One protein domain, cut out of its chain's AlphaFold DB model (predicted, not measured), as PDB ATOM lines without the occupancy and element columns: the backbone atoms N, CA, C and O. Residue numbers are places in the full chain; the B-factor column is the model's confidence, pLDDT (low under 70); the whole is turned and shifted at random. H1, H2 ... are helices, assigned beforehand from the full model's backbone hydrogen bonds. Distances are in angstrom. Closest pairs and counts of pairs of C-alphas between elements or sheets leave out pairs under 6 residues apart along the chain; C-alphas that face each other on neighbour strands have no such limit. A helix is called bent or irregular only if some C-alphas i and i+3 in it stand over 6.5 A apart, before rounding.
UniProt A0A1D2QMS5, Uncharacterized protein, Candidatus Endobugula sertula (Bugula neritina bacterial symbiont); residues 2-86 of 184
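This is residues 2 to 86 of the 184 residues of an uncharacterized protein of Candidatus Endobugula sertula (Bugula neritina bacterial symbiont) (UniProt A0A1D2QMS5). A flat, all-helix model: H2 and H3a make a helical hairpin that reaches out to one end of the length, and the long helix H1 crosses behind its other end. There H3 bends, its second arm H3b packs along H1, and the small helix H4 lies at the far end of the length, touching no helix. The printed part has 85 residues with four named helices in the order H1, H2, H3, H4, and no named strand. It is only just loose, close to compact, with a radius of gyration of the C-alphas of 14.7 A, and it spans 50 by 32 by 15 A.

Begin with H1, residues 3 to 25. With its residues 18 to 25 alone it touches residues 28 to 31 of H2, residues 28 to 43, at a steep tilt of 64 degrees, opposite ways; the closest C-alphas are those of Val 22 and Lys 28, 6.1 A apart. Look next at H2 near residue 36, where it has a kink of 31 degrees; it is irregular, but only just, with C-alphas 35 and 38 6.7 A apart. H3, residues 51 to 76, was assigned as one helix by its hydrogen bonds but is bent, with C-alphas 64 and 67 7.3 A apart; its arms H3a, residues 51 to 64, and H3b, residues 67 to 76, stand at a steep tilt of 68 degrees, only just short of about perpendicular. H2 and H3a form a hairpin at a shallow tilt of 29 degrees, opposite ways; H2 touches H3a with residues 39 to 42 alone, and the closest C-alphas, of Val 39 and Val 55, are 6.3 A apart. H3a, with residues 61 to 64 alone, touches H1 about perpendicular, at 88 degrees; the closest C-alphas are those of Leu 7 and Tyr 64, 5.1 A apart. H3b touches H1 with 38 pairs of C-alphas within 8 A, the same way at a shallow tilt of 31 degrees; the closest, Ser 11 and Gly 68, are 3.9 A apart. H4, residues 78 to 85, is close to H3b but not clearly touching, the closest C-alphas being those of Leu 74 and Thr 81, 6.4 A apart; it is apart from H1, H2 and H3a. In H1, H3a, H3b and H4 every O i to N i+4 pair is within hydrogen-bond range; in H2, 10 of 12 are.

Find C-alpha 3 at (222.288, 144.327, 148.124); from there H1 runs 31.8 A to C-alpha 25. H2 runs 23.7 A from C-alpha 28 at (207.529, 160.960, 130.259), H3a 19.9 A, H3b 14.4 A, and H4 10.0 A to C-alpha 85 at (224.107, 167.571, 127.378).

The C-alphas farthest apart are those of Glu 47 and Ala 86, 51.3 A. The printed part has no cut; the links H1 to H2 and H3 to H4 are tight, and H2 to H3 is short with 7 residues. The mean pLDDT of the printed part is 77.8; under 70 are residues 3, 6 and 78 to 86.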
ATOM      1  N   SER A   2     224.120 139.783 147.863       73.94
ATOM      2  CA  SER A   2     224.509 141.169 148.199       73.94
ATOM      3  C   SER A   2     223.451 142.173 147.716       73.94
ATOM      4  O   SER A   2     222.841 141.982 146.665       73.94
ATOM      5  N   TRP A   3     223.238 143.257 148.467       67.69
ATOM      6  CA  TRP A   3     222.288 144.327 148.124       67.69
ATOM      7  C   TRP A   3     222.603 144.994 146.771       67.69
ATOM      8  O   TRP A   3     221.697 145.392 146.043       67.69
ATOM      9  N   ILE A   4     223.884 145.026 146.384       72.50
ATOM     10  CA  ILE A   4     224.368 145.518 145.082       72.50
ATOM     11  C   ILE A   4     223.802 144.691 143.925       72.50
ATOM     12  O   ILE A   4     223.404 145.256 142.911       72.50
ATOM     13  N   PHE A   5     223.740 143.363 144.069       73.38
ATOM     14  CA  PHE A   5     223.225 142.477 143.025       73.38
ATOM     15  C   PHE A   5     221.732 142.719 142.759       73.38
ATOM     16  O   PHE A   5     221.314 142.790 141.605       73.38
ATOM     17  N   LEU A   6     220.939 142.904 143.820       67.69
ATOM     18  CA  LEU A   6     219.511 143.220 143.710       67.69
ATOM     19  C   LEU A   6     219.284 144.586 143.059       67.69
ATOM     20  O   LEU A   6     218.460 144.699 142.153       67.69
ATOM     21  N   LEU A   7     220.058 145.594 143.470       71.25
ATOM     22  CA  LEU A   7     219.972 146.946 142.926       71.25
ATOM     23  C   LEU A   7     220.291 146.969 141.428       71.25
ATOM     24  O   LEU A   7     219.530 147.544 140.650       71.25
ATOM     25  N   LEU A   8     221.374 146.306 141.009       73.06
ATOM     26  CA  LEU A   8     221.764 146.246 139.599       73.06
ATOM     27  C   LEU A   8     220.736 145.484 138.759       73.06
ATOM     28  O   LEU A   8     220.351 145.959 137.694       73.06
ATOM     29  N   ASN A   9     220.271 144.329 139.238       82.94
ATOM     30  CA  ASN A   9     219.329 143.495 138.493       82.94
ATOM     31  C   ASN A   9     217.972 144.194 138.314       82.94
ATOM     32  O   ASN A   9     217.474 144.312 137.192       82.94
ATOM     33  N   ALA A  10     217.414 144.737 139.401       78.00
ATOM     34  CA  ALA A  10     216.178 145.511 139.344       78.00
ATOM     35  C   ALA A  10     216.345 146.741 138.441       78.00
ATOM     36  O   ALA A  10     215.509 146.983 137.572       78.00
ATOM     37  N   SER A  11     217.455 147.476 138.566       79.12
ATOM     38  CA  SER A  11     217.733 148.631 137.707       79.12
ATOM     39  C   SER A  11     217.812 148.264 136.224       79.12
ATOM     40  O   SER A  11     217.254 148.982 135.399       79.12
ATOM     41  N   VAL A  12     218.451 147.154 135.846       82.00
ATOM     42  CA  VAL A  12     218.515 146.740 134.434       82.00
ATOM     43  C   VAL A  12     217.120 146.411 133.898       82.00
ATOM     44  O   VAL A  12     216.745 146.912 132.836       82.00
ATOM     45  N   ALA A  13     216.323 145.641 134.642       84.00
ATOM     46  CA  ALA A  13     214.954 145.309 134.245       84.00
ATOM     47  C   ALA A  13     214.091 146.572 134.078       84.00
ATOM     48  O   ALA A  13     213.461 146.777 133.036       84.00
ATOM     49  N   TRP A  14     214.123 147.468 135.065       87.31
ATOM     50  CA  TRP A  14     213.371 148.720 135.033       87.31
ATOM     51  C   TRP A  14     213.867 149.699 133.966       87.31
ATOM     52  O   TRP A  14     213.054 150.445 133.421       87.31
ATOM     53  N   ALA A  15     215.150 149.673 133.595       84.94
ATOM     54  CA  ALA A  15     215.665 150.459 132.473       84.94
ATOM     55  C   ALA A  15     215.058 150.024 131.139       84.94
ATOM     56  O   ALA A  15     214.644 150.874 130.346       84.94
ATOM     57  N   VAL A  16     214.964 148.713 130.903       84.25
ATOM     58  CA  VAL A  16     214.346 148.165 129.689       84.25
ATOM     59  C   VAL A  16     212.855 148.500 129.659       84.25
ATOM     60  O   VAL A  16     212.374 149.039 128.663       84.25
ATOM     61  N   ILE A  17     212.143 148.258 130.765       85.25
ATOM     62  CA  ILE A  17     210.706 148.547 130.886       85.25
ATOM     63  C   ILE A  17     210.436 150.038 130.658       85.25
ATOM     64  O   ILE A  17     209.601 150.394 129.826       85.25
ATOM     65  N   ALA A  18     211.159 150.922 131.347       85.38
ATOM     66  CA  ALA A  18     210.958 152.361 131.236       85.38
ATOM     67  C   ALA A  18     211.322 152.896 129.847       85.38
ATOM     68  O   ALA A  18     210.587 153.717 129.300       85.38
ATOM     69  N   GLY A  19     212.423 152.426 129.255       82.12
ATOM     70  CA  GLY A  19     212.816 152.817 127.903       82.12
ATOM     71  C   GLY A  19     211.769 152.418 126.863       82.12
ATOM     72  O   GLY A  19     211.387 153.237 126.026       82.12
ATOM     73  N   LEU A  20     211.246 151.193 126.963       84.44
ATOM     74  CA  LEU A  20     210.210 150.680 126.067       84.44
ATOM     75  C   LEU A  20     208.880 151.423 126.265       84.44
ATOM     76  O   LEU A  20     208.259 151.838 125.287       84.44
ATOM     77  N   LEU A  21     208.475 151.674 127.512       84.88
ATOM     78  CA  LEU A  21     207.275 152.452 127.825       84.88
ATOM     79  C   LEU A  21     207.374 153.894 127.324       84.88
ATOM     80  O   LEU A  21     206.425 154.389 126.727       84.88
ATOM     81  N   VAL A  22     208.508 154.572 127.511       86.62
ATOM     82  CA  VAL A  22     208.707 155.931 126.974       86.62
ATOM     83  C   VAL A  22     208.683 155.922 125.451       86.62
ATOM     84  O   VAL A  22     208.112 156.830 124.845       86.62
ATOM     85  N   TRP A  23     209.259 154.895 124.827       81.56
ATOM     86  CA  TRP A  23     209.224 154.734 123.377       81.56
ATOM     87  C   TRP A  23     207.792 154.545 122.844       81.56
ATOM     88  O   TRP A  23     207.425 155.205 121.868       81.56
ATOM     89  N   LEU A  24     206.969 153.726 123.512       82.56
ATOM     90  CA  LEU A  24     205.561 153.496 123.160       82.56
ATOM     91  C   LEU A  24     204.673 154.715 123.442       82.56
ATOM     92  O   LEU A  24     203.941 155.173 122.570       82.56
ATOM     93  N   LEU A  25     204.739 155.251 124.662       83.69
ATOM     94  CA  LEU A  25     203.851 156.311 125.145       83.69
ATOM     95  C   LEU A  25     204.241 157.694 124.620       83.69
ATOM     96  O   LEU A  25     203.447 158.630 124.711       83.69
ATOM     97  N   ARG A  26     205.480 157.851 124.129       79.50
ATOM     98  CA  ARG A  26     206.071 159.120 123.654       79.50
ATOM     99  C   ARG A  26     206.006 160.263 124.683       79.50
ATOM    100  O   ARG A  26     206.239 161.418 124.335       79.50
ATOM    101  N   SER A  27     205.709 159.954 125.948       76.38
ATOM    102  CA  SER A  27     205.464 160.917 127.020       76.38
ATOM    103  C   SER A  27     206.032 160.419 128.347       76.38
ATOM    104  O   SER A  27     205.677 159.347 128.838       76.38
ATOM    105  N   LYS A  28     206.897 161.239 128.956       78.94
ATOM    106  CA  LYS A  28     207.529 160.960 130.259       78.94
ATOM    107  C   LYS A  28     206.529 161.026 131.409       78.94
ATOM    108  O   LYS A  28     206.669 160.302 132.386       78.94
ATOM    109  N   THR A  29     205.506 161.869 131.281       77.44
ATOM    110  CA  THR A  29     204.458 162.004 132.296       77.44
ATOM    111  C   THR A  29     203.616 160.736 132.377       77.44
ATOM    112  O   THR A  29     203.324 160.264 133.471       77.44
ATOM    113  N   LEU A  30     203.290 160.136 131.226       80.44
ATOM    114  CA  LEU A  30     202.523 158.889 131.185       80.44
ATOM    115  C   LEU A  30     203.306 157.709 131.754       80.44
ATOM    116  O   LEU A  30     202.704 156.853 132.388       80.44
ATOM    117  N   LEU A  31     204.635 157.687 131.604       84.50
ATOM    118  CA  LEU A  31     205.465 156.679 132.265       84.50
ATOM    119  C   LEU A  31     205.248 156.694 133.783       84.50
ATOM    120  O   LEU A  31     205.013 155.644 134.370       84.50
ATOM    121  N   LEU A  32     205.311 157.869 134.413       82.56
ATOM    122  CA  LEU A  32     205.154 157.986 135.864       82.56
ATOM    123  C   LEU A  32     203.755 157.540 136.312       82.56
ATOM    124  O   LEU A  32     203.625 156.816 137.293       82.56
ATOM    125  N   VAL A  33     202.720 157.911 135.550       82.75
ATOM    126  CA  VAL A  33     201.341 157.465 135.800       82.75
ATOM    127  C   VAL A  33     201.232 155.941 135.701       82.75
ATOM    128  O   VAL A  33     200.651 155.321 136.584       82.75
ATOM    129  N   VAL A  34     201.831 155.326 134.679       85.50
ATOM    130  CA  VAL A  34     201.812 153.866 134.482       85.50
ATOM    131  C   VAL A  34     202.596 153.127 135.569       85.50
ATOM    132  O   VAL A  34     202.187 152.042 135.965       85.50
ATOM    133  N   LEU A  35     203.685 153.700 136.084       86.06
ATOM    134  CA  LEU A  35     204.456 153.117 137.190       86.06
ATOM    135  C   LEU A  35     203.733 153.228 138.541       86.06
ATOM    136  O   LEU A  35     203.884 152.365 139.397       86.06
ATOM    137  N   ILE A  36     202.939 154.277 138.753       82.94
ATOM    138  CA  ILE A  36     202.211 154.481 140.015       82.94
ATOM    139  C   ILE A  36     200.846 153.775 140.000       82.94
ATOM    140  O   ILE A  36     200.357 153.359 141.050       82.94
ATOM    141  N   ALA A  37     200.237 153.593 138.825       82.81
ATOM    142  CA  ALA A  37     198.912 152.991 138.690       82.81
ATOM    143  C   ALA A  37     198.764 151.624 139.392       82.81
ATOM    144  O   ALA A  37     197.776 151.463 140.106       82.81
ATOM    145  N   PRO A  38     199.718 150.672 139.298       82.38
ATOM    146  CA  PRO A  38     199.631 149.405 140.022       82.38
ATOM    147  C   PRO A  38     199.526 149.583 141.536       82.38
ATOM    148  O   PRO A  38     198.769 148.862 142.175       82.38
ATOM    149  N   VAL A  39     200.225 150.572 142.104       80.31
ATOM    150  CA  VAL A  39     200.168 150.878 143.539       80.31
ATOM    151  C   VAL A  39     198.775 151.382 143.911       80.31
ATOM    152  O   VAL A  39     198.154 150.849 144.824       80.31
ATOM    153  N   VAL A  40     198.243 152.355 143.165       79.94
ATOM    154  CA  VAL A  40     196.914 152.941 143.426       79.94
ATOM    155  C   VAL A  40     195.801 151.896 143.292       79.94
ATOM    156  O   VAL A  40     194.907 151.825 144.136       79.94
ATOM    157  N   ILE A  41     195.874 151.061 142.254       76.62
ATOM    158  CA  ILE A  41     194.914 149.979 142.022       76.62
ATOM    159  C   ILE A  41     194.997 148.969 143.164       76.62
ATOM    160  O   ILE A  41     193.974 148.637 143.751       76.62
ATOM    161  N   ALA A  42     196.194 148.519 143.533       74.38
ATOM    162  CA  ALA A  42     196.359 147.509 144.570       74.38
ATOM    163  C   ALA A  42     195.945 147.999 145.970       74.38
ATOM    164  O   ALA A  42     195.387 147.221 146.742       74.38
ATOM    165  N   TYR A  43     196.095 149.294 146.275       72.25
ATOM    166  CA  TYR A  43     195.506 149.889 147.483       72.25
ATOM    167  C   TYR A  43     193.971 149.809 147.516       72.25
ATOM    168  O   TYR A  43     193.392 149.833 148.593       72.25
ATOM    169  N   SER A  44     193.302 149.670 146.371       76.44
ATOM    170  CA  SER A  44     191.845 149.477 146.323       76.44
ATOM    171  C   SER A  44     191.420 148.025 146.597       76.44
ATOM    172  O   SER A  44     190.239 147.770 146.803       76.44
ATOM    173  N   PHE A  45     192.363 147.076 146.617       79.81
ATOM    174  CA  PHE A  45     192.121 145.640 146.813       79.81
ATOM    175  C   PHE A  45     192.845 145.086 148.050       79.81
ATOM    176  O   PHE A  45     193.199 143.909 148.077       79.81
ATOM    177  N   GLN A  46     193.079 145.912 149.079       71.44
ATOM    178  CA  GLN A  46     193.827 145.494 150.278       71.44
ATOM    179  C   GLN A  46     193.204 144.298 151.013       71.44
ATOM    180  O   GLN A  46     193.924 143.541 151.654       71.44
ATOM    181  N   GLU A  47     191.889 144.102 150.890       73.56
ATOM    182  CA  GLU A  47     191.162 142.989 151.516       73.56
ATOM    183  C   GLU A  47     191.445 141.627 150.858       73.56
ATOM    184  O   GLU A  47     191.105 140.578 151.408       73.56
ATOM    185  N   VAL A  48     192.075 141.612 149.679       81.44
ATOM    186  CA  VAL A  48     192.430 140.378 148.977       81.44
ATOM    187  C   VAL A  48     193.762 139.850 149.512       81.44
ATOM    188  O   VAL A  48     194.790 140.532 149.483       81.44
ATOM    189  N   ALA A  49     193.758 138.596 149.966       80.38
ATOM    190  CA  ALA A  49     194.945 137.932 150.492       80.38
ATOM    191  C   ALA A  49     196.121 137.986 149.496       80.38
ATOM    192  O   ALA A  49     195.975 137.652 148.320       80.38
ATOM    193  N   GLY A  50     197.294 138.405 149.979       78.19
ATOM    194  CA  GLY A  50     198.530 138.504 149.190       78.19
ATOM    195  C   GLY A  50     198.730 139.823 148.431       78.19
ATOM    196  O   GLY A  50     199.830 140.066 147.936       78.19
ATOM    197  N   VAL A  51     197.732 140.716 148.369       77.94
ATOM    198  CA  VAL A  51     197.881 142.013 147.677       77.94
ATOM    199  C   VAL A  51     198.840 142.948 148.416       77.94
ATOM    200  O   VAL A  51     199.657 143.604 147.776       77.94
ATOM    201  N   ALA A  52     198.805 142.974 149.751       73.06
ATOM    202  CA  ALA A  52     199.725 143.784 150.553       73.06
ATOM    203  C   ALA A  52     201.204 143.414 150.311       73.06
ATOM    204  O   ALA A  52     202.023 144.292 150.049       73.06
ATOM    205  N   GLU A  53     201.525 142.117 150.308       76.56
ATOM    206  CA  GLU A  53     202.884 141.621 150.056       76.56
ATOM    207  C   GLU A  53     203.338 141.919 148.616       76.56
ATOM    208  O   GLU A  53     204.477 142.325 148.382       76.56
ATOM    209  N   LEU A  54     202.425 141.812 147.643       79.62
ATOM    210  CA  LEU A  54     202.699 142.165 146.250       79.62
ATOM    211  C   LEU A  54     202.995 143.664 146.078       79.62
ATOM    212  O   LEU A  54     203.894 144.030 145.317       79.62
ATOM    213  N   VAL A  55     202.265 144.533 146.785       79.50
ATOM    214  CA  VAL A  55     202.494 145.987 146.774       79.50
ATOM    215  C   VAL A  55     203.844 146.324 147.384       79.50
ATOM    216  O   VAL A  55     204.596 147.104 146.800       79.50
ATOM    217  N   GLU A  56     204.182 145.721 148.519       76.69
ATOM    218  CA  GLU A  56     205.465 145.949 149.178       76.69
ATOM    219  C   GLU A  56     206.639 145.482 148.303       76.69
ATOM    220  O   GLU A  56     207.606 146.228 148.102       76.69
ATOM    221  N   ALA A  57     206.522 144.302 147.686       80.19
ATOM    222  CA  ALA A  57     207.506 143.790 146.735       80.19
ATOM    223  C   ALA A  57     207.638 144.694 145.497       80.19
ATOM    224  O   ALA A  57     208.753 144.963 145.035       80.19
ATOM    225  N   TYR A  58     206.518 145.202 144.974       81.06
ATOM    226  CA  TYR A  58     206.503 146.118 143.836       81.06
ATOM    227  C   TYR A  58     207.176 147.452 144.164       81.06
ATOM    228  O   TYR A  58     208.061 147.880 143.424       81.06
ATOM    229  N   ILE A  59     206.808 148.086 145.282       80.69
ATOM    230  CA  ILE A  59     207.394 149.356 145.731       80.69
ATOM    231  C   ILE A  59     208.896 149.189 145.961       80.69
ATOM    232  O   ILE A  59     209.685 150.016 145.505       80.69
ATOM    233  N   THR A  60     209.302 148.093 146.597       79.25
ATOM    234  CA  THR A  60     210.713 147.778 146.846       79.25
ATOM    235  C   THR A  60     211.482 147.599 145.535       79.25
ATOM    236  O   THR A  60     212.539 148.202 145.339       79.25
ATOM    237  N   SER A  61     210.933 146.825 144.596       81.06
ATOM    238  CA  SER A  61     211.512 146.642 143.260       81.06
ATOM    239  C   SER A  61     211.620 147.963 142.496       81.06
ATOM    240  O   SER A  61     212.659 148.243 141.899       81.06
ATOM    241  N   LEU A  62     210.579 148.797 142.545       82.62
ATOM    242  CA  LEU A  62     210.547 150.099 141.885       82.62
ATOM    243  C   LEU A  62     211.570 151.064 142.499       82.62
ATOM    244  O   LEU A  62     212.275 151.749 141.761       82.62
ATOM    245  N   ALA A  63     211.715 151.070 143.827       81.06
ATOM    246  CA  ALA A  63     212.702 151.881 144.534       81.06
ATOM    247  C   ALA A  63     214.138 151.510 144.127       81.06
ATOM    248  O   ALA A  63     214.927 152.389 143.774       81.06
ATOM    249  N   TYR A  64     214.460 150.212 144.083       78.81
ATOM    250  CA  TYR A  64     215.749 149.735 143.560       78.81
ATOM    251  C   TYR A  64     215.895 149.940 142.045       78.81
ATOM    252  O   TYR A  64     217.013 150.041 141.537       78.81
ATOM    253  N   GLY A  65     214.777 150.013 141.325       80.38
ATOM    254  CA  GLY A  65     214.686 150.242 139.888       80.38
ATOM    255  C   GLY A  65     214.816 151.698 139.451       80.38
ATOM    256  O   GLY A  65     215.070 151.941 138.272       80.38
ATOM    257  N   CYS A  66     214.676 152.665 140.364       82.94
ATOM    258  CA  CYS A  66     214.714 154.103 140.070       82.94
ATOM    259  C   CYS A  66     215.912 154.539 139.203       82.94
ATOM    260  O   CYS A  66     215.690 155.241 138.211       82.94
ATOM    261  N   PRO A  67     217.165 154.118 139.486       82.69
ATOM    262  CA  PRO A  67     218.303 154.437 138.621       82.69
ATOM    263  C   PRO A  67     218.101 153.914 137.195       82.69
ATOM    264  O   PRO A  67     218.341 154.627 136.220       82.69
ATOM    265  N   GLY A  68     217.592 152.688 137.084       82.06
ATOM    266  CA  GLY A  68     217.199 152.058 135.834       82.06
ATOM    267  C   GLY A  68     216.162 152.858 135.060       82.06
ATOM    268  O   GLY A  68     216.393 153.187 133.898       82.06
ATOM    269  N   VAL A  69     215.058 153.239 135.707       85.12
ATOM    270  CA  VAL A  69     213.989 154.048 135.097       85.12
ATOM    271  C   VAL A  69     214.555 155.344 134.513       85.12
ATOM    272  O   VAL A  69     214.273 155.681 133.361       85.12
ATOM    273  N   ILE A  70     215.412 156.043 135.264       83.38
ATOM    274  CA  ILE A  70     216.065 157.276 134.807       83.38
ATOM    275  C   ILE A  70     216.913 156.999 133.562       83.38
ATOM    276  O   ILE A  70     216.725 157.658 132.538       83.38
ATOM    277  N   ILE A  71     217.803 156.008 133.609       82.00
ATOM    278  CA  ILE A  71     218.677 155.671 132.476       82.00
ATOM    279  C   ILE A  71     217.849 155.261 131.249       82.00
ATOM    280  O   ILE A  71     218.095 155.764 130.154       82.00
ATOM    281  N   GLY A  72     216.832 154.416 131.432       80.62
ATOM    282  CA  GLY A  72     215.929 153.963 130.373       80.62
ATOM    283  C   GLY A  72     215.188 155.118 129.702       80.62
ATOM    284  O   GLY A  72     215.147 155.201 128.472       80.62
ATOM    285  N   THR A  73     214.678 156.072 130.489       83.38
ATOM    286  CA  THR A  73     214.022 157.273 129.940       83.38
ATOM    287  C   THR A  73     214.983 158.167 129.160       83.38
ATOM    288  O   THR A  73     214.625 158.676 128.095       83.38
ATOM    289  N   LEU A  74     216.208 158.358 129.661       80.12
ATOM    290  CA  LEU A  74     217.231 159.168 128.997       80.12
ATOM    291  C   LEU A  74     217.697 158.519 127.695       80.12
ATOM    292  O   LEU A  74     217.951 159.235 126.723       80.12
ATOM    293  N   TYR A  75     217.781 157.187 127.676       78.44
ATOM    294  CA  TYR A  75     218.149 156.398 126.507       78.44
ATOM    295  C   TYR A  75     217.068 156.435 125.421       78.44
ATOM    296  O   TYR A  75     217.383 156.645 124.252       78.44
ATOM    297  N   ALA A  76     215.788 156.328 125.783       77.56
ATOM    298  CA  ALA A  76     214.696 156.456 124.813       77.56
ATOM    299  C   ALA A  76     214.700 157.827 124.101       77.56
ATOM    300  O   ALA A  76     214.366 157.925 122.921       77.56
ATOM    301  N   ASP A  77     215.155 158.875 124.793       73.25
ATOM    302  CA  ASP A  77     215.287 160.238 124.269       73.25
ATOM    303  C   ASP A  77     216.727 160.607 123.860       73.25
ATOM    304  O   ASP A  77     217.041 161.788 123.680       73.25
ATOM    305  N   TYR A  78     217.612 159.618 123.679       69.88
ATOM    306  CA  TYR A  78     219.067 159.798 123.587       69.88
ATOM    307  C   TYR A  78     219.511 160.952 122.677       69.88
ATOM    308  O   TYR A  78     220.348 161.759 123.074       69.88
ATOM    309  N   ARG A  79     218.913 161.103 121.485       59.81
ATOM    310  CA  ARG A  79     219.261 162.190 120.547       59.81
ATOM    311  C   ARG A  79     218.930 163.589 121.086       59.81
ATOM    312  O   ARG A  79     219.715 164.515 120.896       59.81
ATOM    313  N   ARG A  80     217.789 163.757 121.764       61.66
ATOM    314  CA  ARG A  80     217.394 165.032 122.393       61.66
ATOM    315  C   ARG A  80     218.203 165.288 123.659       61.66
ATOM    316  O   ARG A  80     218.645 166.412 123.887       61.66
ATOM    317  N   THR A  81     218.441 164.244 124.447       59.81
ATOM    318  CA  THR A  81     219.228 164.318 125.680       59.81
ATOM    319  C   THR A  81     220.683 164.686 125.382       59.81
ATOM    320  O   THR A  81     221.212 165.600 126.008       59.81
ATOM    321  N   MET A  82     221.310 164.087 124.364       55.66
ATOM    322  CA  MET A  82     222.671 164.441 123.938       55.66
ATOM    323  C   MET A  82     222.772 165.866 123.387       55.66
ATOM    324  O   MET A  82     223.756 166.542 123.660       55.66
ATOM    325  N   ALA A  83     221.750 166.378 122.696       59.38
ATOM    326  CA  ALA A  83     221.727 167.777 122.260       59.38
ATOM    327  C   ALA A  83     221.632 168.775 123.436       59.38
ATOM    328  O   ALA A  83     222.131 169.898 123.339       59.38
ATOM    329  N   LEU A  84     221.008 168.375 124.550       59.50
ATOM    330  CA  LEU A  84     220.967 169.154 125.791       59.50
ATOM    331  C   LEU A  84     222.269 169.024 126.591       59.50
ATOM    332  O   LEU A  84     222.778 170.036 127.072       59.50
ATOM    333  N   LEU A  85     222.830 167.814 126.698       58.03
ATOM    334  CA  LEU A  85     224.107 167.571 127.378       58.03
ATOM    335  C   LEU A  85     225.279 168.233 126.655       58.03
ATOM    336  O   LEU A  85     226.106 168.851 127.312       58.03
ATOM    337  N   ALA A  86     225.327 168.188 125.322       60.09
ATOM    338  CA  ALA A  86     226.384 168.830 124.536       60.09
ATOM    339  C   ALA A  86     226.446 170.353 124.751       60.09
ATOM    340  O   ALA A  86     227.491 170.967 124.559       60.09
TER     341      ALA A  86